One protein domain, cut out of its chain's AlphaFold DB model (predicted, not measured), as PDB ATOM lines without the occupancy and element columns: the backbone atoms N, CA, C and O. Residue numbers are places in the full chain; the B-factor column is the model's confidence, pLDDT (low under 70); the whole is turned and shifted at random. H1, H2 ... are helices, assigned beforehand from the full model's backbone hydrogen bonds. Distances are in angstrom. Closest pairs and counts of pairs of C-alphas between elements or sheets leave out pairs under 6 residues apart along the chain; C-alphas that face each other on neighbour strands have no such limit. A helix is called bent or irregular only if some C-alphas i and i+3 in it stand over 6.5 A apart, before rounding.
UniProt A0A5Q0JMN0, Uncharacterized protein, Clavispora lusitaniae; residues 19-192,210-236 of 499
ATOM      1  N   SER A  19     -19.919 191.758  29.770       30.19
ATOM      2  CA  SER A  19     -19.406 191.095  30.978       30.19
ATOM      3  C   SER A  19     -20.531 190.562  31.870       30.19
ATOM      4  O   SER A  19     -20.346 189.534  32.514       30.19
ATOM      5  N   ARG A  20     -21.702 191.217  31.860       30.23
ATOM      6  CA  ARG A  20     -22.875 190.858  32.658       30.23
ATOM      7  C   ARG A  20     -23.671 189.674  32.131       30.23
ATOM      8  O   ARG A  20     -24.236 188.953  32.932       30.23
ATOM      9  N   VAL A  21     -23.625 189.331  30.845       34.25
ATOM     10  CA  VAL A  21     -24.229 188.056  30.390       34.25
ATOM     11  C   VAL A  21     -23.510 186.854  31.022       34.25
ATOM     12  O   VAL A  21     -24.132 185.837  31.313       34.25
ATOM     13  N   TYR A  22     -22.217 187.007  31.323       34.50
ATOM     14  CA  TYR A  22     -21.400 186.003  32.001       34.50
ATOM     15  C   TYR A  22     -21.314 186.197  33.533       34.50
ATOM     16  O   TYR A  22     -20.840 185.283  34.207       34.50
ATOM     17  N   SER A  23     -21.744 187.346  34.088       34.28
ATOM     18  CA  SER A  23     -21.729 187.633  35.542       34.28
ATOM     19  C   SER A  23     -23.106 187.726  36.220       34.28
ATOM     20  O   SER A  23     -23.184 187.480  37.420       34.28
ATOM     21  N   ASP A  24     -24.168 188.065  35.485       34.06
ATOM     22  CA  ASP A  24     -25.562 188.173  35.958       34.06
ATOM     23  C   ASP A  24     -26.350 186.871  35.728       34.06
ATOM     24  O   ASP A  24     -27.389 186.649  36.349       34.06
ATOM     25  N   TYR A  25     -25.833 185.960  34.895       35.84
ATOM     26  CA  TYR A  25     -26.078 184.538  35.124       35.84
ATOM     27  C   TYR A  25     -25.261 184.143  36.355       35.84
ATOM     28  O   TYR A  25     -24.082 184.496  36.416       35.84
ATOM     29  N   PRO A  26     -25.875 183.470  37.350       27.16
ATOM     30  CA  PRO A  26     -25.285 183.278  38.669       27.16
ATOM     31  C   PRO A  26     -23.854 182.798  38.504       27.16
ATOM     32  O   PRO A  26     -23.638 181.837  37.765       27.16
ATOM     33  N   SER A  27     -22.914 183.487  39.166       31.86
ATOM     34  CA  SER A  27     -21.502 183.120  39.263       31.86
ATOM     35  C   SER A  27     -21.354 181.611  39.090       31.86
ATOM     36  O   SER A  27     -21.732 180.843  39.979       31.86
ATOM     37  N   THR A  28     -20.873 181.183  37.925       38.75
ATOM     38  CA  THR A  28     -20.919 179.795  37.435       38.75
ATOM     39  C   THR A  28     -20.101 178.807  38.278       38.75
ATOM     40  O   THR A  28     -19.985 177.637  37.938       38.75
ATOM     41  N   ARG A  29     -19.588 179.246  39.435       32.47
ATOM     42  CA  ARG A  29     -18.921 178.429  40.454       32.47
ATOM     43  C   ARG A  29     -19.825 177.393  41.128       32.47
ATOM     44  O   ARG A  29     -19.284 176.478  41.733       32.47
ATOM     45  N   ASN A  30     -21.151 177.508  41.017       31.97
ATOM     46  CA  ASN A  30     -22.098 176.583  41.658       31.97
ATOM     47  C   ASN A  30     -22.957 175.770  40.675       31.97
ATOM     48  O   ASN A  30     -23.947 175.175  41.101       31.97
ATOM     49  N   PHE A  31     -22.607 175.702  39.385       35.78
ATOM     50  CA  PHE A  31     -23.193 174.647  38.560       35.78
ATOM     51  C   PHE A  31     -22.563 173.313  38.981       35.78
ATOM     52  O   PHE A  31     -21.334 173.200  38.958       35.78
ATOM     53  N   PRO A  32     -23.358 172.303  39.392       34.38
ATOM     54  CA  PRO A  32     -22.827 170.951  39.501       34.38
ATOM     55  C   PRO A  32     -22.196 170.595  38.148       34.38
ATOM     56  O   PRO A  32     -22.714 171.062  37.130       34.38
ATOM     57  N   PRO A  33     -21.091 169.824  38.106       39.16
ATOM     58  CA  PRO A  33     -20.479 169.421  36.848       39.16
ATOM     59  C   PRO A  33     -21.574 168.816  35.977       39.16
ATOM     60  O   PRO A  33     -22.131 167.765  36.304       39.16
ATOM     61  N   ALA A  34     -21.966 169.551  34.939       48.50
ATOM     62  CA  ALA A  34     -23.034 169.120  34.071       48.50
ATOM     63  C   ALA A  34     -22.544 167.834  33.406       48.50
ATOM     64  O   ALA A  34     -21.487 167.798  32.777       48.50
ATOM     65  N   GLN A  35     -23.272 166.745  33.643       45.12
ATOM     66  CA  GLN A  35     -23.015 165.465  33.003       45.12
ATOM     67  C   GLN A  35     -23.443 165.608  31.548       45.12
ATOM     68  O   GLN A  35     -24.595 165.367  31.191       45.12
ATOM     69  N   PHE A  36     -22.541 166.111  30.718       49.59
ATOM     70  CA  PHE A  36     -22.805 166.258  29.304       49.59
ATOM     71  C   PHE A  36     -22.595 164.914  28.601       49.59
ATOM     72  O   PHE A  36     -21.571 164.268  28.795       49.59
ATOM     73  N   SER A  37     -23.566 164.487  27.794       56.97
ATOM     74  CA  SER A  37     -23.399 163.338  26.895       56.97
ATOM     75  C   SER A  37     -22.643 163.751  25.632       56.97
ATOM     76  O   SER A  37     -22.911 164.842  25.129       56.97
ATOM     77  N   ASP A  38     -21.874 162.846  25.026       56.91
ATOM     78  CA  ASP A  38     -21.191 163.060  23.732       56.91
ATOM     79  C   ASP A  38     -22.149 163.493  22.597       56.91
ATOM     80  O   ASP A  38     -21.756 164.133  21.629       56.91
ATOM     81  N   SER A  39     -23.448 163.192  22.723       64.56
ATOM     82  CA  SER A  39     -24.488 163.580  21.757       64.56
ATOM     83  C   SER A  39     -25.157 164.941  22.019       64.56
ATOM     84  O   SER A  39     -26.064 165.328  21.273       64.56
ATOM     85  N   ALA A  40     -24.758 165.675  23.063       66.44
ATOM     86  CA  ALA A  40     -25.487 166.850  23.557       66.44
ATOM     87  C   ALA A  40     -25.587 167.978  22.515       66.44
ATOM     88  O   ALA A  40     -26.679 168.500  22.287       66.44
ATOM     89  N   LEU A  41     -24.488 168.292  21.818       66.88
ATOM     90  CA  LEU A  41     -24.471 169.325  20.773       66.88
ATOM     91  C   LEU A  41     -25.361 168.958  19.584       66.88
ATOM     92  O   LEU A  41     -26.159 169.775  19.131       66.88
ATOM     93  N   SER A  42     -25.276 167.710  19.116       69.44
ATOM     94  CA  SER A  42     -26.109 167.222  18.008       69.44
ATOM     95  C   SER A  42     -27.601 167.236  18.358       69.44
ATOM     96  O   SER A  42     -28.429 167.630  17.538       69.44
ATOM     97  N   THR A  43     -27.938 166.885  19.601       73.62
ATOM     98  CA  THR A  43     -29.314 166.896  20.106       73.62
ATOM     99  C   THR A  43     -29.840 168.322  20.183       73.62
ATOM    100  O   THR A  43     -30.937 168.596  19.703       73.62
ATOM    101  N   SER A  44     -29.047 169.248  20.721       72.81
ATOM    102  CA  SER A  44     -29.454 170.643  20.871       72.81
ATOM    103  C   SER A  44     -29.600 171.359  19.526       72.81
ATOM    104  O   SER A  44     -30.621 171.998  19.274       72.81
ATOM    105  N   LEU A  45     -28.659 171.160  18.594       72.81
ATOM    106  CA  LEU A  45     -28.795 171.628  17.207       72.81
ATOM    107  C   LEU A  45     -30.009 170.997  16.509       72.81
ATOM    108  O   LEU A  45     -30.699 171.676  15.743       72.81
ATOM    109  N   GLY A  46     -30.302 169.727  16.797       76.94
ATOM    110  CA  GLY A  46     -31.507 169.038  16.341       76.94
ATOM    111  C   GLY A  46     -32.787 169.683  16.871       76.94
ATOM    112  O   GLY A  46     -33.719 169.896  16.100       76.94
ATOM    113  N   VAL A  47     -32.824 170.075  18.148       78.06
ATOM    114  CA  VAL A  47     -33.965 170.788  18.748       78.06
ATOM    115  C   VAL A  47     -34.108 172.192  18.163       78.06
ATOM    116  O   VAL A  47     -35.218 172.573  17.798       78.06
ATOM    117  N   ILE A  48     -33.015 172.947  18.013       73.69
ATOM    118  CA  ILE A  48     -33.033 174.271  17.366       73.69
ATOM    119  C   ILE A  48     -33.587 174.146  15.940       73.69
ATOM    120  O   ILE A  48     -34.476 174.902  15.551       73.69
ATOM    121  N   THR A  49     -33.111 173.158  15.179       77.62
ATOM    122  CA  THR A  49     -33.575 172.888  13.810       77.62
ATOM    123  C   THR A  49     -35.054 172.514  13.797       77.62
ATOM    124  O   THR A  49     -35.842 173.143  13.102       77.62
ATOM    125  N   PHE A  50     -35.463 171.564  14.635       81.94
ATOM    126  CA  PHE A  50     -36.852 171.130  14.726       81.94
ATOM    127  C   PHE A  50     -37.802 172.282  15.073       81.94
ATOM    128  O   PHE A  50     -38.831 172.444  14.425       81.94
ATOM    129  N   LEU A  51     -37.460 173.099  16.074       79.75
ATOM    130  CA  LEU A  51     -38.295 174.226  16.495       79.75
ATOM    131  C   LEU A  51     -38.359 175.321  15.423       79.75
ATOM    132  O   LEU A  51     -39.423 175.890  15.203       79.75
ATOM    133  N   THR A  52     -37.248 175.601  14.737       76.19
ATOM    134  CA  THR A  52     -37.223 176.593  13.646       76.19
ATOM    135  C   THR A  52     -37.973 176.128  12.397       76.19
ATOM    136  O   THR A  52     -38.588 176.959  11.729       76.19
ATOM    137  N   ASP A  53     -37.978 174.824  12.109       79.81
ATOM    138  CA  ASP A  53     -38.714 174.243  10.983       79.81
ATOM    139  C   ASP A  53     -40.218 174.112  11.277       79.81
ATOM    140  O   ASP A  53     -41.039 174.379  10.400       79.81
ATOM    141  N   CYS A  54     -40.594 173.746  12.508       79.44
ATOM    142  CA  CYS A  54     -42.001 173.636  12.911       79.44
ATOM    143  C   CYS A  54     -42.683 174.999  13.098       79.44
ATOM    144  O   CYS A  54     -43.901 175.089  12.960       79.44
ATOM    145  N   GLY A  55     -41.919 176.049  13.409       75.56
ATOM    146  CA  GLY A  55     -42.461 177.379  13.668       75.56
ATOM    147  C   GLY A  55     -43.214 177.478  15.000       75.56
ATOM    148  O   GLY A  55     -43.051 176.660  15.909       75.56
ATOM    149  N   LEU A  56     -44.025 178.527  15.132       83.38
ATOM    150  CA  LEU A  56     -44.854 178.755  16.315       83.38
ATOM    151  C   LEU A  56     -46.175 177.985  16.209       83.38
ATOM    152  O   LEU A  56     -46.808 177.973  15.157       83.38
ATOM    153  N   GLY A  57     -46.585 177.358  17.315       80.56
ATOM    154  CA  GLY A  57     -47.921 176.784  17.477       80.56
ATOM    155  C   GLY A  57     -48.936 177.836  17.934       80.56
ATOM    156  O   GLY A  57     -48.878 178.993  17.528       80.56
ATOM    157  N   GLU A  58     -49.849 177.451  18.827       87.38
ATOM    158  CA  GLU A  58     -50.792 178.382  19.464       87.38
ATOM    159  C   GLU A  58     -50.055 179.497  20.226       87.38
ATOM    160  O   GLU A  58     -48.993 179.263  20.823       87.38
ATOM    161  N   PHE A  59     -50.621 180.708  20.243       89.19
ATOM    162  CA  PHE A  59     -49.982 181.888  20.839       89.19
ATOM    163  C   PHE A  59     -49.645 181.672  22.324       89.19
ATOM    164  O   PHE A  59     -48.552 182.005  22.779       89.19
ATOM    165  N   GLU A  60     -50.516 180.983  23.056       91.25
ATOM    166  CA  GLU A  60     -50.373 180.603  24.463       91.25
ATOM    167  C   GLU A  60     -49.155 179.705  24.723       91.25
ATOM    168  O   GLU A  60     -48.567 179.727  25.808       91.25
ATOM    169  N   SER A  61     -48.744 178.917  23.727       90.81
ATOM    170  CA  SER A  61     -47.571 178.040  23.809       90.81
ATOM    171  C   SER A  61     -46.260 178.749  23.446       90.81
ATOM    172  O   SER A  61     -45.181 178.279  23.821       90.81
ATOM    173  N   THR A  62     -46.342 179.907  22.783       92.25
ATOM    174  CA  THR A  62     -45.190 180.645  22.237       92.25
ATOM    175  C   THR A  62     -44.113 180.953  23.286       92.25
ATOM    176  O   THR A  62     -42.950 180.632  23.024       92.25
ATOM    177  N   PRO A  63     -44.427 181.465  24.499       93.31
ATOM    178  CA  PRO A  63     -43.399 181.724  25.510       93.31
ATOM    179  C   PRO A  63     -42.589 180.477  25.882       93.31
ATOM    180  O   PRO A  63     -41.374 180.551  26.058       93.31
ATOM    181  N   LYS A  64     -43.237 179.305  25.965       90.75
ATOM    182  CA  LYS A  64     -42.563 178.042  26.304       90.75
ATOM    183  C   LYS A  64     -41.614 177.603  25.192       90.75
ATOM    184  O   LYS A  64     -40.511 177.145  25.486       90.75
ATOM    185  N   THR A  65     -42.025 177.768  23.938       89.94
ATOM    186  CA  THR A  65     -41.194 177.469  22.766       89.94
ATOM    187  C   THR A  65     -39.944 178.350  22.737       89.94
ATOM    188  O   THR A  65     -38.835 177.826  22.625       89.94
ATOM    189  N   LEU A  66     -40.102 179.665  22.930       90.38
ATOM    190  CA  LEU A  66     -38.982 180.613  22.979       90.38
ATOM    191  C   LEU A  66     -38.046 180.337  24.166       90.38
ATOM    192  O   LEU A  66     -36.824 180.318  24.009       90.38
ATOM    193  N   TYR A  67     -38.604 180.047  25.343       90.00
ATOM    194  CA  TYR A  67     -37.821 179.680  26.522       90.00
ATOM    195  C   TYR A  67     -36.991 178.411  26.288       90.00
ATOM    196  O   TYR A  67     -35.791 178.400  26.570       90.00
ATOM    197  N   ARG A  68     -37.604 177.349  25.747       88.56
ATOM    198  CA  ARG A  68     -36.912 176.086  25.452       88.56
ATOM    199  C   ARG A  68     -35.746 176.318  24.499       88.56
ATOM    200  O   ARG A  68     -34.643 175.860  24.764       88.56
ATOM    201  N   LEU A  69     -35.979 177.084  23.440       87.75
ATOM    202  CA  LEU A  69     -34.957 177.439  22.464       87.75
ATOM    203  C   LEU A  69     -33.780 178.192  23.095       87.75
ATOM    204  O   LEU A  69     -32.625 177.869  22.825       87.75
ATOM    205  N   ARG A  70     -34.061 179.142  23.994       88.44
ATOM    206  CA  ARG A  70     -33.025 179.853  24.754       88.44
ATOM    207  C   ARG A  70     -32.182 178.895  25.592       88.44
ATOM    208  O   ARG A  70     -30.960 179.008  25.580       88.44
ATOM    209  N   GLN A  71     -32.819 177.968  26.309       86.56
ATOM    210  CA  GLN A  71     -32.107 176.990  27.140       86.56
ATOM    211  C   GLN A  71     -31.202 176.086  26.304       86.56
ATOM    212  O   GLN A  71     -30.061 175.859  26.686       86.56
ATOM    213  N   GLU A  72     -31.663 175.631  25.139       85.31
ATOM    214  CA  GLU A  72     -30.852 174.816  24.227       85.31
ATOM    215  C   GLU A  72     -29.590 175.550  23.751       85.31
ATOM    216  O   GLU A  72     -28.484 175.014  23.846       85.31
ATOM    217  N   ILE A  73     -29.732 176.813  23.334       83.19
ATOM    218  CA  ILE A  73     -28.592 177.634  22.903       83.19
ATOM    219  C   ILE A  73     -27.592 177.815  24.058       83.19
ATOM    220  O   ILE A  73     -26.388 177.633  23.871       83.19
ATOM    221  N   VAL A  74     -28.075 178.137  25.264       83.31
ATOM    222  CA  VAL A  74     -27.223 178.342  26.451       83.31
ATOM    223  C   VAL A  74     -26.520 177.051  26.877       83.31
ATOM    224  O   VAL A  74     -25.328 177.082  27.193       83.31
ATOM    225  N   ASN A  75     -27.225 175.920  26.863       79.50
ATOM    226  CA  ASN A  75     -26.670 174.618  27.231       79.50
ATOM    227  C   ASN A  75     -25.569 174.188  26.260       79.50
ATOM    228  O   ASN A  75     -24.509 173.747  26.701       79.50
ATOM    229  N   SER A  76     -25.782 174.373  24.956       80.06
ATOM    230  CA  SER A  76     -24.778 174.067  23.932       80.06
ATOM    231  C   SER A  76     -23.538 174.942  24.041       80.06
ATOM    232  O   SER A  76     -22.417 174.438  23.990       80.06
ATOM    233  N   LEU A  77     -23.723 176.248  24.246       78.31
ATOM    234  CA  LEU A  77     -22.607 177.166  24.466       78.31
ATOM    235  C   LEU A  77     -21.825 176.784  25.724       78.31
ATOM    236  O   LEU A  77     -20.603 176.706  25.685       78.31
ATOM    237  N   SER A  78     -22.521 176.478  26.818       77.69
ATOM    238  CA  SER A  78     -21.883 176.026  28.058       77.69
ATOM    239  C   SER A  78     -21.105 174.727  27.841       77.69
ATOM    240  O   SER A  78     -19.970 174.611  28.293       77.69
ATOM    241  N   HIS A  79     -21.658 173.771  27.093       75.94
ATOM    242  CA  HIS A  79     -20.952 172.541  26.747       75.94
ATOM    243  C   HIS A  79     -19.659 172.814  25.968       75.94
ATOM    244  O   HIS A  79     -18.607 172.293  26.337       75.94
ATOM    245  N   CYS A  80     -19.711 173.692  24.961       77.19
ATOM    246  CA  CYS A  80     -18.522 174.077  24.199       77.19
ATOM    247  C   CYS A  80     -17.451 174.734  25.086       77.19
ATOM    248  O   CYS A  80     -16.257 174.550  24.882       77.19
ATOM    249  N   LEU A  81     -17.858 175.508  26.094       75.31
ATOM    250  CA  LEU A  81     -16.917 176.204  26.977       75.31
ATOM    251  C   LEU A  81     -16.272 175.280  28.016       75.31
ATOM    252  O   LEU A  81     -15.097 175.456  28.348       75.31
ATOM    253  N   TYR A  82     -17.035 174.319  28.542       73.69
ATOM    254  CA  TYR A  82     -16.645 173.552  29.729       73.69
ATOM    255  C   TYR A  82     -16.274 172.091  29.463       73.69
ATOM    256  O   TYR A  82     -15.565 171.512  30.285       73.69
ATOM    257  N   ALA A  83     -16.745 171.492  28.369       73.62
ATOM    258  CA  ALA A  83     -16.586 170.063  28.108       73.62
ATOM    259  C   ALA A  83     -15.870 169.770  26.785       73.62
ATOM    260  O   ALA A  83     -14.941 168.968  26.785       73.62
ATOM    261  N   ASP A  84     -16.256 170.434  25.692       74.94
ATOM    262  CA  ASP A  84     -15.696 170.175  24.362       74.94
ATOM    263  C   ASP A  84     -15.466 171.472  23.572       74.94
ATOM    264  O   ASP A  84     -16.323 171.960  22.833       74.94
ATOM    265  N   LYS A  85     -14.271 172.035  23.750       74.19
ATOM    266  CA  LYS A  85     -13.862 173.292  23.112       74.19
ATOM    267  C   LYS A  85     -13.608 173.148  21.620       74.19
ATOM    268  O   LYS A  85     -13.754 174.131  20.896       74.19
ATOM    269  N   GLU A  86     -13.215 171.960  21.169       77.44
ATOM    270  CA  GLU A  86     -12.890 171.709  19.762       77.44
ATOM    271  C   GLU A  86     -14.152 171.832  18.899       77.44
ATOM    272  O   GLU A  86     -14.110 172.415  17.818       77.44
ATOM    273  N   SER A  87     -15.303 171.429  19.443       78.12
ATOM    274  CA  SER A  87     -16.607 171.560  18.786       78.12
ATOM    275  C   SER A  87     -17.187 172.984  18.754       78.12
ATOM    276  O   SER A  87     -18.227 173.204  18.126       78.12
ATOM    277  N   TYR A  88     -16.558 173.980  19.399       79.38
ATOM    278  CA  TYR A  88     -17.086 175.354  19.450       79.38
ATOM    279  C   TYR A  88     -17.245 175.972  18.057       79.38
ATOM    280  O   TYR A  88     -18.295 176.541  17.750       79.38
ATOM    281  N   THR A  89     -16.218 175.860  17.210       78.56
ATOM    282  CA  THR A  89     -16.232 176.448  15.864       78.56
ATOM    283  C   THR A  89     -17.342 175.837  15.019       78.56
ATOM    284  O   THR A  89     -18.118 176.571  14.404       78.56
ATOM    285  N   ASP A  90     -17.476 174.511  15.049       80.12
ATOM    286  CA  ASP A  90     -18.512 173.789  14.309       80.12
ATOM    287  C   ASP A  90     -19.915 174.158  14.801       80.12
ATOM    288  O   ASP A  90     -20.814 174.420  13.995       80.12
ATOM    289  N   TYR A  91     -20.099 174.260  16.122       81.94
ATOM    290  CA  TYR A  91     -21.359 174.695  16.717       81.94
ATOM    291  C   TYR A  91     -21.726 176.122  16.301       81.94
ATOM    292  O   TYR A  91     -22.843 176.356  15.840       81.94
ATOM    293  N   ILE A  92     -20.804 177.081  16.423       80.88
ATOM    294  CA  ILE A  92     -21.057 178.484  16.072       80.88
ATOM    295  C   ILE A  92     -21.350 178.637  14.580       80.88
ATOM    296  O   ILE A  92     -22.273 179.369  14.220       80.88
ATOM    297  N   GLN A  93     -20.647 177.912  13.707       80.19
ATOM    298  CA  GLN A  93     -20.942 177.910  12.273       80.19
ATOM    299  C   GLN A  93     -22.320 177.305  11.972       80.19
ATOM    300  O   GLN A  93     -23.082 177.864  11.179       80.19
ATOM    301  N   ALA A  94     -22.670 176.182  12.605       80.19
ATOM    302  CA  ALA A  94     -23.979 175.552  12.442       80.19
ATOM    303  C   ALA A  94     -25.110 176.452  12.961       80.19
ATOM    304  O   ALA A  94     -26.122 176.634  12.280       80.19
ATOM    305  N   PHE A  95     -24.919 177.067  14.129       83.69
ATOM    306  CA  PHE A  95     -25.872 177.995  14.723       83.69
ATOM    307  C   PHE A  95     -26.017 179.265  13.875       83.69
ATOM    308  O   PHE A  95     -27.138 179.672  13.579       83.69
ATOM    309  N   SER A  96     -24.910 179.821  13.368       83.44
ATOM    310  CA  SER A  96     -24.910 180.970  12.456       83.44
ATOM    311  C   SER A  96     -25.688 180.706  11.165       83.44
ATOM    312  O   SER A  96     -26.289 181.627  10.627       83.44
ATOM    313  N   LYS A  97     -25.729 179.469  10.656       81.12
ATOM    314  CA  LYS A  97     -26.551 179.119   9.481       81.12
ATOM    315  C   LYS A  97     -28.051 179.107   9.783       81.12
ATOM    316  O   LYS A  97     -28.854 179.077   8.856       81.12
ATOM    317  N   ARG A  98     -28.446 179.113  11.057       81.88
ATOM    318  CA  ARG A  98     -29.840 179.010  11.514       81.88
ATOM    319  C   ARG A  98     -30.368 180.293  12.154       81.88
ATOM    320  O   ARG A  98     -31.569 180.378  12.399       81.88
ATOM    321  N   THR A  99     -29.522 181.302  12.370       83.62
ATOM    322  CA  THR A  99     -29.922 182.609  12.927       83.62
ATOM    323  C   THR A  99     -31.025 183.280  12.112       83.62
ATOM    324  O   THR A  99     -31.962 183.805  12.705       83.62
ATOM    325  N   HIS A 100     -30.978 183.189  10.779       82.44
ATOM    326  CA  HIS A 100     -32.027 183.717   9.897       82.44
ATOM    327  C   HIS A 100     -33.405 183.098  10.192       82.44
ATOM    328  O   HIS A 100     -34.395 183.806  10.351       82.44
ATOM    329  N   LEU A 101     -33.477 181.770  10.362       83.31
ATOM    330  CA  LEU A 101     -34.728 181.076  10.697       83.31
ATOM    331  C   LEU A 101     -35.185 181.417  12.116       83.31
ATOM    332  O   LEU A 101     -36.367 181.636  12.352       83.31
ATOM    333  N   LEU A 102     -34.247 181.495  13.058       86.94
ATOM    334  CA  LEU A 102     -34.530 181.883  14.433       86.94
ATOM    335  C   LEU A 102     -35.167 183.278  14.502       86.94
ATOM    336  O   LEU A 102     -36.229 183.441  15.103       86.94
ATOM    337  N   VAL A 103     -34.550 184.281  13.876       88.00
ATOM    338  CA  VAL A 103     -35.060 185.657  13.917       88.00
ATOM    339  C   VAL A 103     -36.312 185.793  13.049       88.00
ATOM    340  O   VAL A 103     -37.354 186.222  13.544       88.00
ATOM    341  N   GLY A 104     -36.241 185.370  11.785       83.12
ATOM    342  CA  GLY A 104     -37.294 185.580  10.793       83.12
ATOM    343  C   GLY A 104     -38.520 184.675  10.938       83.12
ATOM    344  O   GLY A 104     -39.625 185.116  10.629       83.12
ATOM    345  N   LYS A 105     -38.371 183.432  11.424       82.81
ATOM    346  CA  LYS A 105     -39.493 182.474  11.558       82.81
ATOM    347  C   LYS A 105     -39.996 182.273  12.985       82.81
ATOM    348  O   LYS A 105     -41.099 181.759  13.145       82.81
ATOM    349  N   LEU A 106     -39.240 182.670  14.011       87.38
ATOM    350  CA  LEU A 106     -39.679 182.522  15.406       87.38
ATOM    351  C   LEU A 106     -39.820 183.861  16.125       87.38
ATOM    352  O   LEU A 106     -40.920 184.189  16.560       87.38
ATOM    353  N   ILE A 107     -38.748 184.648  16.242       92.38
ATOM    354  CA  ILE A 107     -38.772 185.879  17.051       92.38
ATOM    355  C   ILE A 107     -39.723 186.916  16.442       92.38
ATOM    356  O   ILE A 107     -40.615 187.409  17.133       92.38
ATOM    357  N   VAL A 108     -39.575 187.221  15.149       92.12
ATOM    358  CA  VAL A 108     -40.428 188.201  14.460       92.12
ATOM    359  C   VAL A 108     -41.902 187.769  14.465       92.12
ATOM    360  O   VAL A 108     -42.736 188.562  14.905       92.12
ATOM    361  N   PRO A 109     -42.276 186.538  14.060       91.50
ATOM    362  CA  PRO A 109     -43.670 186.099  14.122       91.50
ATOM    363  C   PRO A 109     -44.258 186.091  15.537       91.50
ATOM    364  O   PRO A 109     -45.435 186.417  15.703       91.50
ATOM    365  N   ALA A 110     -43.456 185.783  16.564       92.50
ATOM    366  CA  ALA A 110     -43.906 185.831  17.954       92.50
ATOM    367  C   ALA A 110     -44.282 187.262  18.361       92.50
ATOM    368  O   ALA A 110     -45.371 187.491  18.885       92.50
ATOM    369  N   LEU A 111     -43.418 188.233  18.048       94.50
ATOM    370  CA  LEU A 111     -43.674 189.649  18.308       94.50
ATOM    371  C   LEU A 111     -44.841 190.193  17.474       94.50
ATOM    372  O   LEU A 111     -45.660 190.944  17.990       94.50
ATOM    373  N   ARG A 112     -44.987 189.778  16.210       93.56
ATOM    374  CA  ARG A 112     -46.151 190.159  15.389       93.56
ATOM    375  C   ARG A 112     -47.458 189.625  15.961       93.56
ATOM    376  O   ARG A 112     -48.452 190.341  15.968       93.56
ATOM    377  N   SER A 113     -47.453 188.403  16.491       91.38
ATOM    378  CA  SER A 113     -48.634 187.818  17.139       91.38
ATOM    379  C   SER A 113     -49.063 188.623  18.372       91.38
ATOM    380  O   SER A 113     -50.256 188.745  18.643       91.38
ATOM    381  N   CYS A 114     -48.118 189.266  19.068       92.38
ATOM    382  CA  CYS A 114     -48.436 190.184  20.163       92.38
ATOM    383  C   CYS A 114     -49.286 191.383  19.728       92.38
ATOM    384  O   CYS A 114     -50.058 191.872  20.546       92.38
ATOM    385  N   LEU A 115     -49.216 191.842  18.472       90.12
ATOM    386  CA  LEU A 115     -50.016 192.985  18.004       90.12
ATOM    387  C   LEU A 115     -51.525 192.719  18.112       90.12
ATOM    388  O   LEU A 115     -52.284 193.629  18.434       90.12
ATOM    389  N   ALA A 116     -51.953 191.470  17.913       88.44
ATOM    390  CA  ALA A 116     -53.349 191.060  18.072       88.44
ATOM    391  C   ALA A 116     -53.762 190.849  19.543       88.44
ATOM    392  O   ALA A 116     -54.950 190.818  19.858       88.44
ATOM    393  N   HIS A 117     -52.794 190.711  20.454       88.06
ATOM    394  CA  HIS A 117     -53.008 190.313  21.850       88.06
ATOM    395  C   HIS A 117     -52.298 191.249  22.842       88.06
ATOM    396  O   HIS A 117     -51.908 190.819  23.931       88.06
ATOM    397  N   ILE A 118     -52.116 192.519  22.470       86.38
ATOM    398  CA  ILE A 118     -51.118 193.419  23.070       86.38
ATOM    399  C   ILE A 118     -51.294 193.625  24.580       86.38
ATOM    400  O   ILE A 118     -50.309 193.719  25.304       86.38
ATOM    401  N   CYS A 119     -52.540 193.608  25.062       83.44
ATOM    402  CA  CYS A 119     -52.893 193.827  26.465       83.44
ATOM    403  C   CYS A 119     -53.003 192.518  27.288       83.44
ATOM    404  O   CYS A 119     -53.559 192.522  28.386       83.44
ATOM    405  N   THR A 120     -52.534 191.376  26.767       85.69
ATOM    406  CA  THR A 120     -52.629 190.069  27.451       85.69
ATOM    407  C   THR A 120     -51.349 189.706  28.220       85.69
ATOM    408  O   THR A 120     -50.249 190.020  27.763       85.69
ATOM    409  N   PRO A 121     -51.431 188.939  29.329       86.38
ATOM    410  CA  PRO A 121     -50.241 188.439  30.036       86.38
ATOM    411  C   PRO A 121     -49.345 187.536  29.173       86.38
ATOM    412  O   PRO A 121     -48.125 187.464  29.370       86.38
ATOM    413  N   THR A 122     -49.946 186.836  28.205       90.06
ATOM    414  CA  THR A 122     -49.224 186.015  27.232       90.06
ATOM    415  C   THR A 122     -48.314 186.884  26.372       90.06
ATOM    416  O   THR A 122     -47.140 186.556  26.241       90.06
ATOM    417  N   CYS A 123     -48.807 188.026  25.872       92.56
ATOM    418  CA  CYS A 123     -48.005 189.006  25.136       92.56
ATOM    419  C   CYS A 123     -46.792 189.480  25.950       92.56
ATOM    420  O   CYS A 123     -45.665 189.383  25.464       92.56
ATOM    421  N   SER A 124     -46.985 189.871  27.216       91.94
ATOM    422  CA  SER A 124     -45.878 190.269  28.102       91.94
ATOM    423  C   SER A 124     -44.833 189.155  28.259       91.94
ATOM    424  O   SER A 124     -43.625 189.398  28.244       91.94
ATOM    425  N   SER A 125     -45.285 187.901  28.363       93.31
ATOM    426  CA  SER A 125     -44.401 186.732  28.454       93.31
ATOM    427  C   SER A 125     -43.649 186.461  27.146       93.31
ATOM    428  O   SER A 125     -42.463 186.133  27.185       93.31
ATOM    429  N   VAL A 126     -44.307 186.622  25.993       95.75
ATOM    430  CA  VAL A 126     -43.673 186.512  24.672       95.75
ATOM    431  C   VAL A 126     -42.598 187.581  24.509       95.75
ATOM    432  O   VAL A 126     -41.470 187.238  24.165       95.75
ATOM    433  N   ILE A 127     -42.907 188.845  24.818       96.06
ATOM    434  CA  ILE A 127     -41.956 189.964  24.747       96.06
ATOM    435  C   ILE A 127     -40.726 189.680  25.610       96.06
ATOM    436  O   ILE A 127     -39.597 189.856  25.154       96.06
ATOM    437  N   ARG A 128     -40.926 189.179  26.834       94.31
ATOM    438  CA  ARG A 128     -39.830 188.833  27.745       94.31
ATOM    439  C   ARG A 128     -38.901 187.764  27.173       94.31
ATOM    440  O   ARG A 128     -37.683 187.945  27.194       94.31
ATOM    441  N   GLU A 129     -39.444 186.651  26.680       94.00
ATOM    442  CA  GLU A 129     -38.606 185.575  26.131       94.00
ATOM    443  C   GLU A 129     -37.992 185.958  24.774       94.00
ATOM    444  O   GLU A 129     -36.848 185.592  24.502       94.00
ATOM    445  N   ALA A 130     -38.697 186.743  23.953       94.88
ATOM    446  CA  ALA A 130     -38.169 187.296  22.708       94.88
ATOM    447  C   ALA A 130     -36.989 188.239  22.978       94.88
ATOM    448  O   ALA A 130     -35.930 188.062  22.382       94.88
ATOM    449  N   TYR A 131     -37.122 189.171  23.928       93.56
ATOM    450  CA  TYR A 131     -36.018 190.030  24.363       93.56
ATOM    451  C   TYR A 131     -34.818 189.207  24.843       93.56
ATOM    452  O   TYR A 131     -33.697 189.460  24.413       93.56
ATOM    453  N   ALA A 132     -35.038 188.187  25.680       88.75
ATOM    454  CA  ALA A 132     -33.953 187.345  26.182       88.75
ATOM    455  C   ALA A 132     -33.218 186.588  25.058       88.75
ATOM    456  O   ALA A 132     -31.993 186.463  25.096       88.75
ATOM    457  N   LEU A 133     -33.948 186.099  24.051       90.56
ATOM    458  CA  LEU A 133     -33.362 185.475  22.862       90.56
ATOM    459  C   LEU A 133     -32.607 186.481  21.993       90.56
ATOM    460  O   LEU A 133     -31.490 186.187  21.578       90.56
ATOM    461  N   VAL A 134     -33.182 187.657  21.736       91.31
ATOM    462  CA  VAL A 134     -32.525 188.725  20.969       91.31
ATOM    463  C   VAL A 134     -31.236 189.149  21.658       91.31
ATOM    464  O   VAL A 134     -30.194 189.197  21.012       91.31
ATOM    465  N   LEU A 135     -31.275 189.365  22.972       86.50
ATOM    466  CA  LEU A 135     -30.094 189.679  23.765       86.50
ATOM    467  C   LEU A 135     -29.017 188.612  23.616       86.50
ATOM    468  O   LEU A 135     -27.865 188.955  23.362       86.50
ATOM    469  N   LEU A 136     -29.383 187.334  23.714       85.12
ATOM    470  CA  LEU A 136     -28.444 186.233  23.539       85.12
ATOM    471  C   LEU A 136     -27.833 186.232  22.130       85.12
ATOM    472  O   LEU A 136     -26.615 186.283  21.995       85.12
ATOM    473  N   VAL A 137     -28.668 186.218  21.088       86.62
ATOM    474  CA  VAL A 137     -28.253 186.136  19.676       86.62
ATOM    475  C   VAL A 137     -27.372 187.324  19.293       86.62
ATOM    476  O   VAL A 137     -26.256 187.138  18.811       86.62
ATOM    477  N   TYR A 138     -27.827 188.547  19.554       85.25
ATOM    478  CA  TYR A 138     -27.103 189.744  19.142       85.25
ATOM    479  C   TYR A 138     -25.829 189.971  19.967       85.25
ATOM    480  O   TYR A 138     -24.841 190.451  19.419       85.25
ATOM    481  N   SER A 139     -25.769 189.522  21.226       78.50
ATOM    482  CA  SER A 139     -24.507 189.537  21.990       78.50
ATOM    483  C   SER A 139     -23.401 188.703  21.329       78.50
ATOM    484  O   SER A 139     -22.225 189.025  21.486       78.50
ATOM    485  N   PHE A 140     -23.758 187.655  20.574       77.06
ATOM    486  CA  PHE A 140     -22.813 186.879  19.765       77.06
ATOM    487  C   PHE A 140     -22.620 187.429  18.349       77.06
ATOM    488  O   PHE A 140     -21.684 187.013  17.669       77.06
ATOM    489  N   ALA A 141     -23.486 188.331  17.893       78.69
ATOM    490  CA  ALA A 141     -23.383 188.949  16.576       78.69
ATOM    491  C   ALA A 141     -22.404 190.130  16.557       78.69
ATOM    492  O   ALA A 141     -21.818 190.408  15.512       78.69
ATOM    493  N   ASN A 142     -22.202 190.805  17.697       74.69
ATOM    494  CA  ASN A 142     -21.342 191.983  17.773       74.69
ATOM    495  C   ASN A 142     -19.859 191.623  17.953       74.69
ATOM    496  O   ASN A 142     -19.446 191.353  19.086       74.69
ATOM    497  N   PRO A 143     -19.012 191.745  16.916       65.31
ATOM    498  CA  PRO A 143     -17.594 191.423  17.036       65.31
ATOM    499  C   PRO A 143     -16.846 192.312  18.046       65.31
ATOM    500  O   PRO A 143     -15.848 191.876  18.607       65.31
ATOM    501  N   LEU A 144     -17.317 193.534  18.325       64.94
ATOM    502  CA  LEU A 144     -16.681 194.447  19.286       64.94
ATOM    503  C   LEU A 144     -16.983 194.116  20.748       64.94
ATOM    504  O   LEU A 144     -16.221 194.509  21.631       64.94
ATOM    505  N   LYS A 145     -18.118 193.461  21.008       67.81
ATOM    506  CA  LYS A 145     -18.622 193.208  22.365       67.81
ATOM    507  C   LYS A 145     -18.544 191.743  22.776       67.81
ATOM    508  O   LYS A 145     -18.937 191.425  23.903       67.81
ATOM    509  N   LEU A 146     -18.030 190.864  21.915       66.25
ATOM    510  CA  LEU A 146     -17.725 189.491  22.303       66.25
ATOM    511  C   LEU A 146     -16.833 189.511  23.548       66.25
ATOM    512  O   LEU A 146     -15.830 190.220  23.623       66.25
ATOM    513  N   SER A 147     -17.277 188.798  24.582       59.16
ATOM    514  CA  SER A 147     -16.630 188.859  25.885       59.16
ATOM    515  C   SER A 147     -15.219 188.292  25.803       59.16
ATOM    516  O   SER A 147     -15.034 187.166  25.339       59.16
ATOM    517  N   LYS A 148     -14.263 189.026  26.387       54.53
ATOM    518  CA  LYS A 148     -12.880 188.583  26.639       54.53
ATOM    519  C   LYS A 148     -12.811 187.218  27.327       54.53
ATOM    520  O   LYS A 148     -11.817 186.525  27.240       54.53
ATOM    521  N   ILE A 149     -13.877 186.800  28.008       52.28
ATOM    522  CA  ILE A 149     -13.981 185.482  28.635       52.28
ATOM    523  C   ILE A 149     -13.825 184.347  27.605       52.28
ATOM    524  O   ILE A 149     -13.215 183.330  27.927       52.28
ATOM    525  N   LEU A 150     -14.335 184.518  26.377       54.50
ATOM    526  CA  LEU A 150     -14.261 183.503  25.320       54.50
ATOM    527  C   LEU A 150     -12.817 183.284  24.830       54.50
ATOM    528  O   LEU A 150     -12.431 182.145  24.567       54.50
ATOM    529  N   THR A 151     -12.008 184.345  24.795       52.84
ATOM    530  CA  THR A 151     -10.596 184.313  24.379       52.84
ATOM    531  C   THR A 151      -9.645 184.038  25.550       52.84
ATOM    532  O   THR A 151      -8.774 183.178  25.447       52.84
ATOM    533  N   ASP A 152      -9.840 184.695  26.697       53.03
ATOM    534  CA  ASP A 152      -8.864 184.756  27.797       53.03
ATOM    535  C   ASP A 152      -9.015 183.601  28.799       53.03
ATOM    536  O   ASP A 152      -8.020 183.059  29.274       53.03
ATOM    537  N   ASN A 153     -10.252 183.207  29.133       55.59
ATOM    538  CA  ASN A 153     -10.507 182.153  30.129       55.59
ATOM    539  C   ASN A 153     -10.688 180.775  29.492       55.59
ATOM    540  O   ASN A 153     -10.368 179.757  30.109       55.59
ATOM    541  N   TYR A 154     -11.230 180.737  28.272       59.62
ATOM    542  CA  TYR A 154     -11.563 179.484  27.596       59.62
ATOM    543  C   TYR A 154     -10.664 179.170  26.396       59.62
ATOM    544  O   TYR A 154     -10.633 178.000  26.013       59.62
ATOM    545  N   SER A 155      -9.875 180.130  25.889       66.62
ATOM    546  CA  SER A 155      -8.944 179.949  24.759       66.62
ATOM    547  C   SER A 155      -9.614 179.322  23.535       66.62
ATOM    548  O   SER A 155      -9.104 178.360  22.962       66.62
ATOM    549  N   LEU A 156     -10.804 179.815  23.186       67.75
ATOM    550  CA  LEU A 156     -11.553 179.279  22.055       67.75
ATOM    551  C   LEU A 156     -10.840 179.584  20.724       67.75
ATOM    552  O   LEU A 156     -10.203 180.630  20.597       67.75
ATOM    553  N   PRO A 157     -10.988 178.716  19.713       64.06
ATOM    554  CA  PRO A 157     -10.514 178.986  18.359       64.06
ATOM    555  C   PRO A 157     -11.330 180.097  17.676       64.06
ATOM    556  O   PRO A 157     -12.561 180.131  17.745       64.06
ATOM    557  N   SER A 158     -10.623 180.997  16.996       62.59
ATOM    558  CA  SER A 158     -11.163 182.019  16.091       62.59
ATOM    559  C   SER A 158     -11.653 181.392  14.768       62.59
ATOM    560  O   SER A 158     -11.117 180.355  14.358       62.59
ATOM    561  N   PRO A 159     -12.659 181.974  14.079       62.16
ATOM    562  CA  PRO A 159     -13.371 183.214  14.406       62.16
ATOM    563  C   PRO A 159     -14.507 183.015  15.425       62.16
ATOM    564  O   PRO A 159     -15.190 181.992  15.438       62.16
ATOM    565  N   HIS A 160     -14.751 184.035  16.252       71.69
ATOM    566  CA  HIS A 160     -15.816 184.031  17.261       71.69
ATOM    567  C   HIS A 160     -17.082 184.743  16.781       71.69
ATOM    568  O   HIS A 160     -17.019 185.726  16.045       71.69
ATOM    569  N   GLY A 161     -18.232 184.292  17.285       75.50
ATOM    570  CA  GLY A 161     -19.522 184.943  17.059       75.50
ATOM    571  C   GLY A 161     -20.277 184.453  15.824       75.50
ATOM    572  O   GLY A 161     -19.769 183.701  14.995       75.50
ATOM    573  N   ILE A 162     -21.532 184.878  15.717       81.50
ATOM    574  CA  ILE A 162     -22.474 184.443  14.680       81.50
ATOM    575  C   ILE A 162     -22.764 185.567  13.696       81.50
ATOM    576  O   ILE A 162     -22.695 186.742  14.040       81.50
ATOM    577  N   ASN A 163     -23.110 185.212  12.461       79.06
ATOM    578  CA  ASN A 163     -23.653 186.170  11.510       79.06
ATOM    579  C   ASN A 163     -25.177 186.254  11.662       79.06
ATOM    580  O   ASN A 163     -25.873 185.234  11.651       79.06
ATOM    581  N   VAL A 164     -25.678 187.475  11.823       81.88
ATOM    582  CA  VAL A 164     -27.100 187.800  11.738       81.88
ATOM    583  C   VAL A 164     -27.219 188.794  10.605       81.88
ATOM    584  O   VAL A 164     -26.598 189.853  10.633       81.88
ATOM    585  N   THR A 165     -27.988 188.413   9.600       79.69
ATOM    586  CA  THR A 165     -28.139 189.198   8.388       79.69
ATOM    587  C   THR A 165     -28.809 190.541   8.694       79.69
ATOM    588  O   THR A 165     -29.639 190.690   9.606       79.69
ATOM    589  N   SER A 166     -28.430 191.549   7.918       76.19
ATOM    590  CA  SER A 166     -29.019 192.883   7.977       76.19
ATOM    591  C   SER A 166     -30.524 192.886   7.681       76.19
ATOM    592  O   SER A 166     -31.246 193.685   8.274       76.19
ATOM    593  N   LEU A 167     -31.022 191.975   6.840       78.06
ATOM    594  CA  LEU A 167     -32.439 191.897   6.486       78.06
ATOM    595  C   LEU A 167     -33.313 191.556   7.705       78.06
ATOM    596  O   LEU A 167     -34.246 192.296   8.023       78.06
ATOM    597  N   GLU A 168     -32.993 190.485   8.430       82.31
ATOM    598  CA  GLU A 168     -33.740 190.098   9.633       82.31
ATOM    599  C   GLU A 168     -33.523 191.072  10.792       82.31
ATOM    600  O   GLU A 168     -34.425 191.241  11.612       82.31
ATOM    601  N   THR A 169     -32.392 191.781  10.822       83.06
ATOM    602  CA  THR A 169     -32.179 192.895  11.758       83.06
ATOM    603  C   THR A 169     -33.188 194.019  11.529       83.06
ATOM    604  O   THR A 169     -33.827 194.459  12.485       83.06
ATOM    605  N   ASN A 170     -33.406 194.435  10.281       78.38
ATOM    606  CA  ASN A 170     -34.399 195.469   9.967       78.38
ATOM    607  C   ASN A 170     -35.818 194.996  10.269       78.38
ATOM    608  O   ASN A 170     -36.576 195.695  10.936       78.38
ATOM    609  N   LEU A 171     -36.147 193.770   9.855       81.88
ATOM    610  CA  LEU A 171     -37.463 193.180  10.088       81.88
ATOM    611  C   LEU A 171     -37.813 193.125  11.584       81.88
ATOM    612  O   LEU A 171     -38.955 193.379  11.981       81.88
ATOM    613  N   LEU A 172     -36.824 192.790  12.418       87.81
ATOM    614  CA  LEU A 172     -36.961 192.769  13.869       87.81
ATOM    615  C   LEU A 172     -37.178 194.171  14.440       87.81
ATOM    616  O   LEU A 172     -38.033 194.330  15.310       87.81
ATOM    617  N   LEU A 173     -36.447 195.176  13.954       84.31
ATOM    618  CA  LEU A 173     -36.586 196.564  14.401       84.31
ATOM    619  C   LEU A 173     -37.950 197.150  14.040       84.31
ATOM    620  O   LEU A 173     -38.619 197.684  14.922       84.31
ATOM    621  N   GLU A 174     -38.392 196.994  12.792       81.50
ATOM    622  CA  GLU A 174     -39.727 197.413  12.342       81.50
ATOM    623  C   GLU A 174     -40.816 196.769  13.206       81.50
ATOM    624  O   GLU A 174     -41.659 197.450  13.788       81.50
ATOM    625  N   THR A 175     -40.736 195.447  13.388       88.56
ATOM    626  CA  THR A 175     -41.708 194.702  14.197       88.56
ATOM    627  C   THR A 175     -41.697 195.154  15.661       88.56
ATOM    628  O   THR A 175     -42.755 195.349  16.258       88.56
ATOM    629  N   ALA A 176     -40.519 195.336  16.265       89.88
ATOM    630  CA  ALA A 176     -40.404 195.796  17.647       89.88
ATOM    631  C   ALA A 176     -41.000 197.199  17.825       89.88
ATOM    632  O   ALA A 176     -41.634 197.478  18.841       89.88
ATOM    633  N   ARG A 177     -40.862 198.066  16.820       83.50
ATOM    634  CA  ARG A 177     -41.451 199.408  16.820       83.50
ATOM    635  C   ARG A 177     -42.961 199.397  16.725       83.50
ATOM    636  O   ARG A 177     -43.609 200.139  17.461       83.50
ATOM    637  N   ASP A 178     -43.526 198.537  15.890       85.62
ATOM    638  CA  ASP A 178     -44.976 198.364  15.830       85.62
ATOM    639  C   ASP A 178     -45.531 197.888  17.177       85.62
ATOM    640  O   ASP A 178     -46.526 198.428  17.669       85.62
ATOM    641  N   VAL A 179     -44.840 196.945  17.829       89.00
ATOM    642  CA  VAL A 179     -45.203 196.473  19.176       89.00
ATOM    643  C   VAL A 179     -45.080 197.599  20.204       89.00
ATOM    644  O   VAL A 179     -45.991 197.781  21.008       89.00
ATOM    645  N   GLN A 180     -44.013 198.402  20.163       87.69
ATOM    646  CA  GLN A 180     -43.826 199.553  21.054       87.69
ATOM    647  C   GLN A 180     -44.959 200.580  20.910       87.69
ATOM    648  O   GLN A 180     -45.542 201.007  21.908       87.69
ATOM    649  N   LYS A 181     -45.327 200.930  19.670       83.44
ATOM    650  CA  LYS A 181     -46.457 201.828  19.380       83.44
ATOM    651  C   LYS A 181     -47.779 201.249  19.891       83.44
ATOM    652  O   LYS A 181     -48.599 201.985  20.438       83.44
ATOM    653  N   ALA A 182     -47.994 199.945  19.726       86.38
ATOM    654  CA  ALA A 182     -49.201 199.270  20.197       86.38
ATOM    655  C   ALA A 182     -49.281 199.215  21.735       86.38
ATOM    656  O   ALA A 182     -50.349 199.471  22.294       86.38
ATOM    657  N   LEU A 183     -48.164 198.949  22.423       85.69
ATOM    658  CA  LEU A 183     -48.075 198.987  23.889       85.69
ATOM    659  C   LEU A 183     -48.375 200.383  24.430       85.69
ATOM    660  O   LEU A 183     -49.167 200.517  25.362       85.69
ATOM    661  N   PHE A 184     -47.805 201.421  23.811       81.75
ATOM    662  CA  PHE A 184     -48.068 202.807  24.189       81.75
ATOM    663  C   PHE A 184     -49.561 203.141  24.079       81.75
ATOM    664  O   PHE A 184     -50.158 203.594  25.055       81.75
ATOM    665  N   LYS A 185     -50.200 202.806  22.948       83.12
ATOM    666  CA  LYS A 185     -51.652 202.979  22.762       83.12
ATOM    667  C   LYS A 185     -52.475 202.203  23.797       83.12
ATOM    668  O   LYS A 185     -53.398 202.763  24.376       83.12
ATOM    669  N   CYS A 186     -52.132 200.939  24.072       83.19
ATOM    670  CA  CYS A 186     -52.822 200.142  25.098       83.19
ATOM    671  C   CYS A 186     -52.692 200.787  26.492       83.19
ATOM    672  O   CYS A 186     -53.682 200.880  27.214       83.19
ATOM    673  N   SER A 187     -51.507 201.296  26.847       81.56
ATOM    674  CA  SER A 187     -51.278 201.974  28.132       81.56
ATOM    675  C   SER A 187     -52.047 203.294  28.270       81.56
ATOM    676  O   SER A 187     -52.517 203.611  29.357       81.56
ATOM    677  N   GLN A 188     -52.217 204.055  27.181       79.88
ATOM    678  CA  GLN A 188     -53.024 205.279  27.187       79.88
ATOM    679  C   GLN A 188     -54.503 204.963  27.422       79.88
ATOM    680  O   GLN A 188     -55.116 205.566  28.298       79.88
ATOM    681  N   ASN A 189     -55.034 203.953  26.730       77.81
ATOM    682  CA  ASN A 189     -56.427 203.527  26.883       77.81
ATOM    683  C   ASN A 189     -56.752 203.019  28.300       77.81
ATOM    684  O   ASN A 189     -57.895 203.105  28.727       77.81
ATOM    685  N   LEU A 190     -55.765 202.482  29.027       72.50
ATOM    686  CA  LEU A 190     -55.921 202.060  30.427       72.50
ATOM    687  C   LEU A 190     -55.849 203.225  31.423       72.50
ATOM    688  O   LEU A 190     -56.369 203.110  32.527       72.50
ATOM    689  N   LYS A 191     -55.201 204.333  31.049       65.75
ATOM    690  CA  LYS A 191     -55.099 205.548  31.872       65.75
ATOM    691  C   LYS A 191     -56.296 206.479  31.704       65.75
ATOM    692  O   LYS A 191     -56.505 207.336  32.561       65.75
ATOM    693  N   GLU A 192     -57.068 206.339  30.628       59.97
ATOM    694  CA  GLU A 192     -58.316 207.079  30.469       59.97
ATOM    695  C   GLU A 192     -59.330 206.599  31.519       59.97
ATOM    696  O   GLU A 192     -59.705 205.424  31.524       59.97
ATOM    697  N   GLU A 210     -55.951 196.318  37.639       72.38
ATOM    698  CA  GLU A 210     -55.568 197.396  36.718       72.38
ATOM    699  C   GLU A 210     -54.125 197.860  36.950       72.38
ATOM    700  O   GLU A 210     -53.352 197.935  35.991       72.38
ATOM    701  N   GLU A 211     -53.708 198.056  38.205       73.69
ATOM    702  CA  GLU A 211     -52.318 198.391  38.545       73.69
ATOM    703  C   GLU A 211     -51.331 197.297  38.110       73.69
ATOM    704  O   GLU A 211     -50.273 197.590  37.543       73.69
ATOM    705  N   HIS A 212     -51.675 196.018  38.312       76.50
ATOM    706  CA  HIS A 212     -50.837 194.902  37.859       76.50
ATOM    707  C   HIS A 212     -50.738 194.838  36.329       76.50
ATOM    708  O   HIS A 212     -49.660 194.553  35.794       76.50
ATOM    709  N   ARG A 213     -51.832 195.116  35.605       77.94
ATOM    710  CA  ARG A 213     -51.810 195.200  34.135       77.94
ATOM    711  C   ARG A 213     -50.964 196.373  33.654       77.94
ATOM    712  O   ARG A 213     -50.151 196.176  32.753       77.94
ATOM    713  N   GLN A 214     -51.095 197.543  34.275       80.75
ATOM    714  CA  GLN A 214     -50.306 198.722  33.926       80.75
ATOM    715  C   GLN A 214     -48.808 198.475  34.156       80.75
ATOM    716  O   GLN A 214     -48.008 198.673  33.244       80.75
ATOM    717  N   SER A 215     -48.436 197.916  35.312       83.56
ATOM    718  CA  SER A 215     -47.053 197.520  35.613       83.56
ATOM    719  C   SER A 215     -46.500 196.501  34.603       83.56
ATOM    720  O   SER A 215     -45.358 196.608  34.149       83.56
ATOM    721  N   SER A 216     -47.324 195.534  34.175       84.00
ATOM    722  CA  SER A 216     -46.932 194.560  33.149       84.00
ATOM    723  C   SER A 216     -46.705 195.195  31.772       84.00
ATOM    724  O   SER A 216     -45.782 194.787  31.058       84.00
ATOM    725  N   LEU A 217     -47.514 196.186  31.395       85.81
ATOM    726  CA  LEU A 217     -47.367 196.919  30.136       85.81
ATOM    727  C   LEU A 217     -46.145 197.832  30.146       85.81
ATOM    728  O   LEU A 217     -45.401 197.840  29.167       85.81
ATOM    729  N   ASP A 218     -45.897 198.527  31.255       83.62
ATOM    730  CA  ASP A 218     -44.721 199.384  31.417       83.62
ATOM    731  C   ASP A 218     -43.431 198.551  31.343       83.62
ATOM    732  O   ASP A 218     -42.508 198.894  30.600       83.62
ATOM    733  N   LEU A 219     -43.402 197.385  32.003       87.19
ATOM    734  CA  LEU A 219     -42.293 196.432  31.883       87.19
ATOM    735  C   LEU A 219     -42.126 195.921  30.445       87.19
ATOM    736  O   LEU A 219     -41.007 195.808  29.949       87.19
ATOM    737  N   SER A 220     -43.226 195.599  29.763       90.81
ATOM    738  CA  SER A 220     -43.177 195.128  28.373       90.81
ATOM    739  C   SER A 220     -42.650 196.215  27.434       90.81
ATOM    740  O   SER A 220     -41.849 195.923  26.548       90.81
ATOM    741  N   SER A 221     -43.035 197.470  27.662       87.31
ATOM    742  CA  SER A 221     -42.550 198.632  26.913       87.31
ATOM    743  C   SER A 221     -41.048 198.866  27.126       87.31
ATOM    744  O   SER A 221     -40.307 199.052  26.156       87.31
ATOM    745  N   ASP A 222     -40.565 198.761  28.371       85.75
ATOM    746  CA  ASP A 222     -39.130 198.806  28.694       85.75
ATOM    747  C   ASP A 222     -38.367 197.671  27.991       85.75
ATOM    748  O   ASP A 222     -37.349 197.911  27.345       85.75
ATOM    749  N   LEU A 223     -38.887 196.439  28.023       89.62
ATOM    750  CA  LEU A 223     -38.253 195.288  27.370       89.62
ATOM    751  C   LEU A 223     -38.172 195.436  25.847       89.62
ATOM    752  O   LEU A 223     -37.133 195.122  25.266       89.62
ATOM    753  N   VAL A 224     -39.224 195.936  25.194       90.25
ATOM    754  CA  VAL A 224     -39.200 196.220  23.749       90.25
ATOM    755  C   VAL A 224     -38.200 197.332  23.432       90.25
ATOM    756  O   VAL A 224     -37.432 197.220  22.478       90.25
ATOM    757  N   SER A 225     -38.138 198.369  24.264       83.38
ATOM    758  CA  SER A 225     -37.171 199.456  24.094       83.38
ATOM    759  C   SER A 225     -35.730 198.952  24.208       83.38
ATOM    760  O   SER A 225     -34.881 199.237  23.361       83.38
ATOM    761  N   ARG A 226     -35.458 198.107  25.208       84.75
ATOM    762  CA  ARG A 226     -34.156 197.448  25.377       84.75
ATOM    763  C   ARG A 226     -33.840 196.473  24.256       84.75
ATOM    764  O   ARG A 226     -32.672 196.356  23.895       84.75
ATOM    765  N   LEU A 227     -34.838 195.785  23.703       90.06
ATOM    766  CA  LEU A 227     -34.675 194.934  22.525       90.06
ATOM    767  C   LEU A 227     -34.138 195.765  21.361       90.06
ATOM    768  O   LEU A 227     -33.118 195.402  20.778       90.06
ATOM    769  N   ILE A 228     -34.760 196.908  21.077       85.94
ATOM    770  CA  ILE A 228     -34.352 197.791  19.979       85.94
ATOM    771  C   ILE A 228     -32.924 198.311  20.195       85.94
ATOM    772  O   ILE A 228     -32.079 198.159  19.311       85.94
ATOM    773  N   ILE A 229     -32.610 198.819  21.391       82.31
ATOM    774  CA  ILE A 229     -31.249 199.266  21.746       82.31
ATOM    775  C   ILE A 229     -30.238 198.117  21.616       82.31
ATOM    776  O   ILE A 229     -29.126 198.298  21.115       82.31
ATOM    777  N   THR A 230     -30.609 196.911  22.046       83.50
ATOM    778  CA  THR A 230     -29.750 195.728  21.942       83.50
ATOM    779  C   THR A 230     -29.417 195.436  20.490       83.50
ATOM    780  O   THR A 230     -28.246 195.255  20.174       83.50
ATOM    781  N   VAL A 231     -30.414 195.437  19.607       85.56
ATOM    782  CA  VAL A 231     -30.216 195.189  18.177       85.56
ATOM    783  C   VAL A 231     -29.328 196.267  17.555       85.56
ATOM    784  O   VAL A 231     -28.353 195.937  16.884       85.56
ATOM    785  N   ILE A 232     -29.589 197.547  17.831       79.69
ATOM    786  CA  ILE A 232     -28.812 198.675  17.287       79.69
ATOM    787  C   ILE A 232     -27.351 198.613  17.724       79.69
ATOM    788  O   ILE A 232     -26.442 198.765  16.916       79.69
ATOM    789  N   THR A 233     -27.113 198.366  19.010       75.69
ATOM    790  CA  THR A 233     -25.765 198.421  19.582       75.69
ATOM    791  C   THR A 233     -24.980 197.119  19.417       75.69
ATOM    792  O   THR A 233     -23.853 197.025  19.918       75.69
ATOM    793  N   ASN A 234     -25.574 196.088  18.807       77.06
ATOM    794  CA  ASN A 234     -24.943 194.783  18.601       77.06
ATOM    795  C   ASN A 234     -25.032 194.227  17.176       77.06
ATOM    796  O   ASN A 234     -24.447 193.182  16.893       77.06
ATOM    797  N   SER A 235     -25.735 194.903  16.278       76.75
ATOM    798  CA  SER A 235     -25.598 194.673  14.846       76.75
ATOM    799  C   SER A 235     -24.466 195.534  14.305       76.75
ATOM    800  O   SER A 235     -24.131 196.569  14.875       76.75
ATOM    801  N   VAL A 236     -23.861 195.111  13.199       66.31
ATOM    802  CA  VAL A 236     -22.916 195.979  12.497       66.31
ATOM    803  C   VAL A 236     -23.673 197.231  12.066       66.31
ATOM    804  O   VAL A 236     -24.754 197.088  11.499       66.31
TER     805      VAL A 236
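Overview. This is residues 19 to 192 and 210 to 236 of the 499 residues of an uncharacterized protein of Clavispora lusitaniae (UniProt A0A5Q0JMN0). This is an elongated bundle of five long helices running up and down: H5 lies in the core between H2, H4 and H8, and H7 packs on H4 and H8. H1 packs on H2 on the side away from H7 and H8 and meets H4 with residues 52 to 53 alone, while short H3 and H6 lie toward one end of the bundle and residues 23 to 32 stick out as a loop. The printed part has 201 residues with eight named helices, H1 to H8 in chain order, and no named strand; its class is all helix. It is compact, with a radius of gyration of the C-alphas of 17.5 A, and spans 58 by 36 by 32 A.

Along the chain. Start with the longest helix, H7, residues 166 to 191: find C-alpha 166 at (-29.019, 192.883, 7.977) and follow it 37.6 A to C-alpha 191 at (-55.099, 205.548, 31.872). H8, residues 210 to 234, covers 35.7 A and ends at (-24.943, 194.783, 18.601). Look next at H5, residues 121 to 141, 30.0 A, and H4, residues 99 to 116, 25.4 A. H2, residues 59 to 82, 35.5 A, is irregular: C-alphas 60 and 63 are 7.1 A apart. H1 is residues 40 to 54, 20.8 A; H3 is residues 88 to 96; H6 is residues 148 to 152.

Arrangement. In the up-and-down bundle of H2, H4, H5, H7 and H8, each helix runs against the one before it. H7 touches H8 at Gln 180 and Ser 221, their closest C-alphas, 6.1 A apart. H7 also touches H4, closest at Leu 172 and Val 108, 5.8 A. H5 touches H8 at a shallow tilt of 17 degrees, closest C-alphas Tyr 131 and Leu 227, 5.4 A. H4 and H5 form a hairpin, closest C-alphas Cys 114 and Cys 123, 5.1 A. H2 touches H5 with residues 59 to 70 alone, closest C-alphas Pro 63 and Val 126, 4.9 A. H1 and H2 form another hairpin, closest C-alphas Ser 44 and Glu 72, 5.5 A. H2 and H3, also a hairpin, only just touch, with 3 pairs of C-alphas within 8 A. H6 touches no helix. Every O i to N i+4 pair is within hydrogen-bond range in H1, H3, H5, H6, H7 and H8, against 18 of 20 in H2 and 10 of 14 in H4.

Size, cuts and confidence. The farthest C-alphas, of Glu 86 and Glu 192, are 58.6 A apart. Residues 193 to 209 are not printed; C-alphas 192 and 210 are 11.8 A apart across this cut. The link from H6 to H7 is long, 13 residues. Look for pLDDT under 70 at residues 19 to 42, 143 to 159, 191 to 192 and 236.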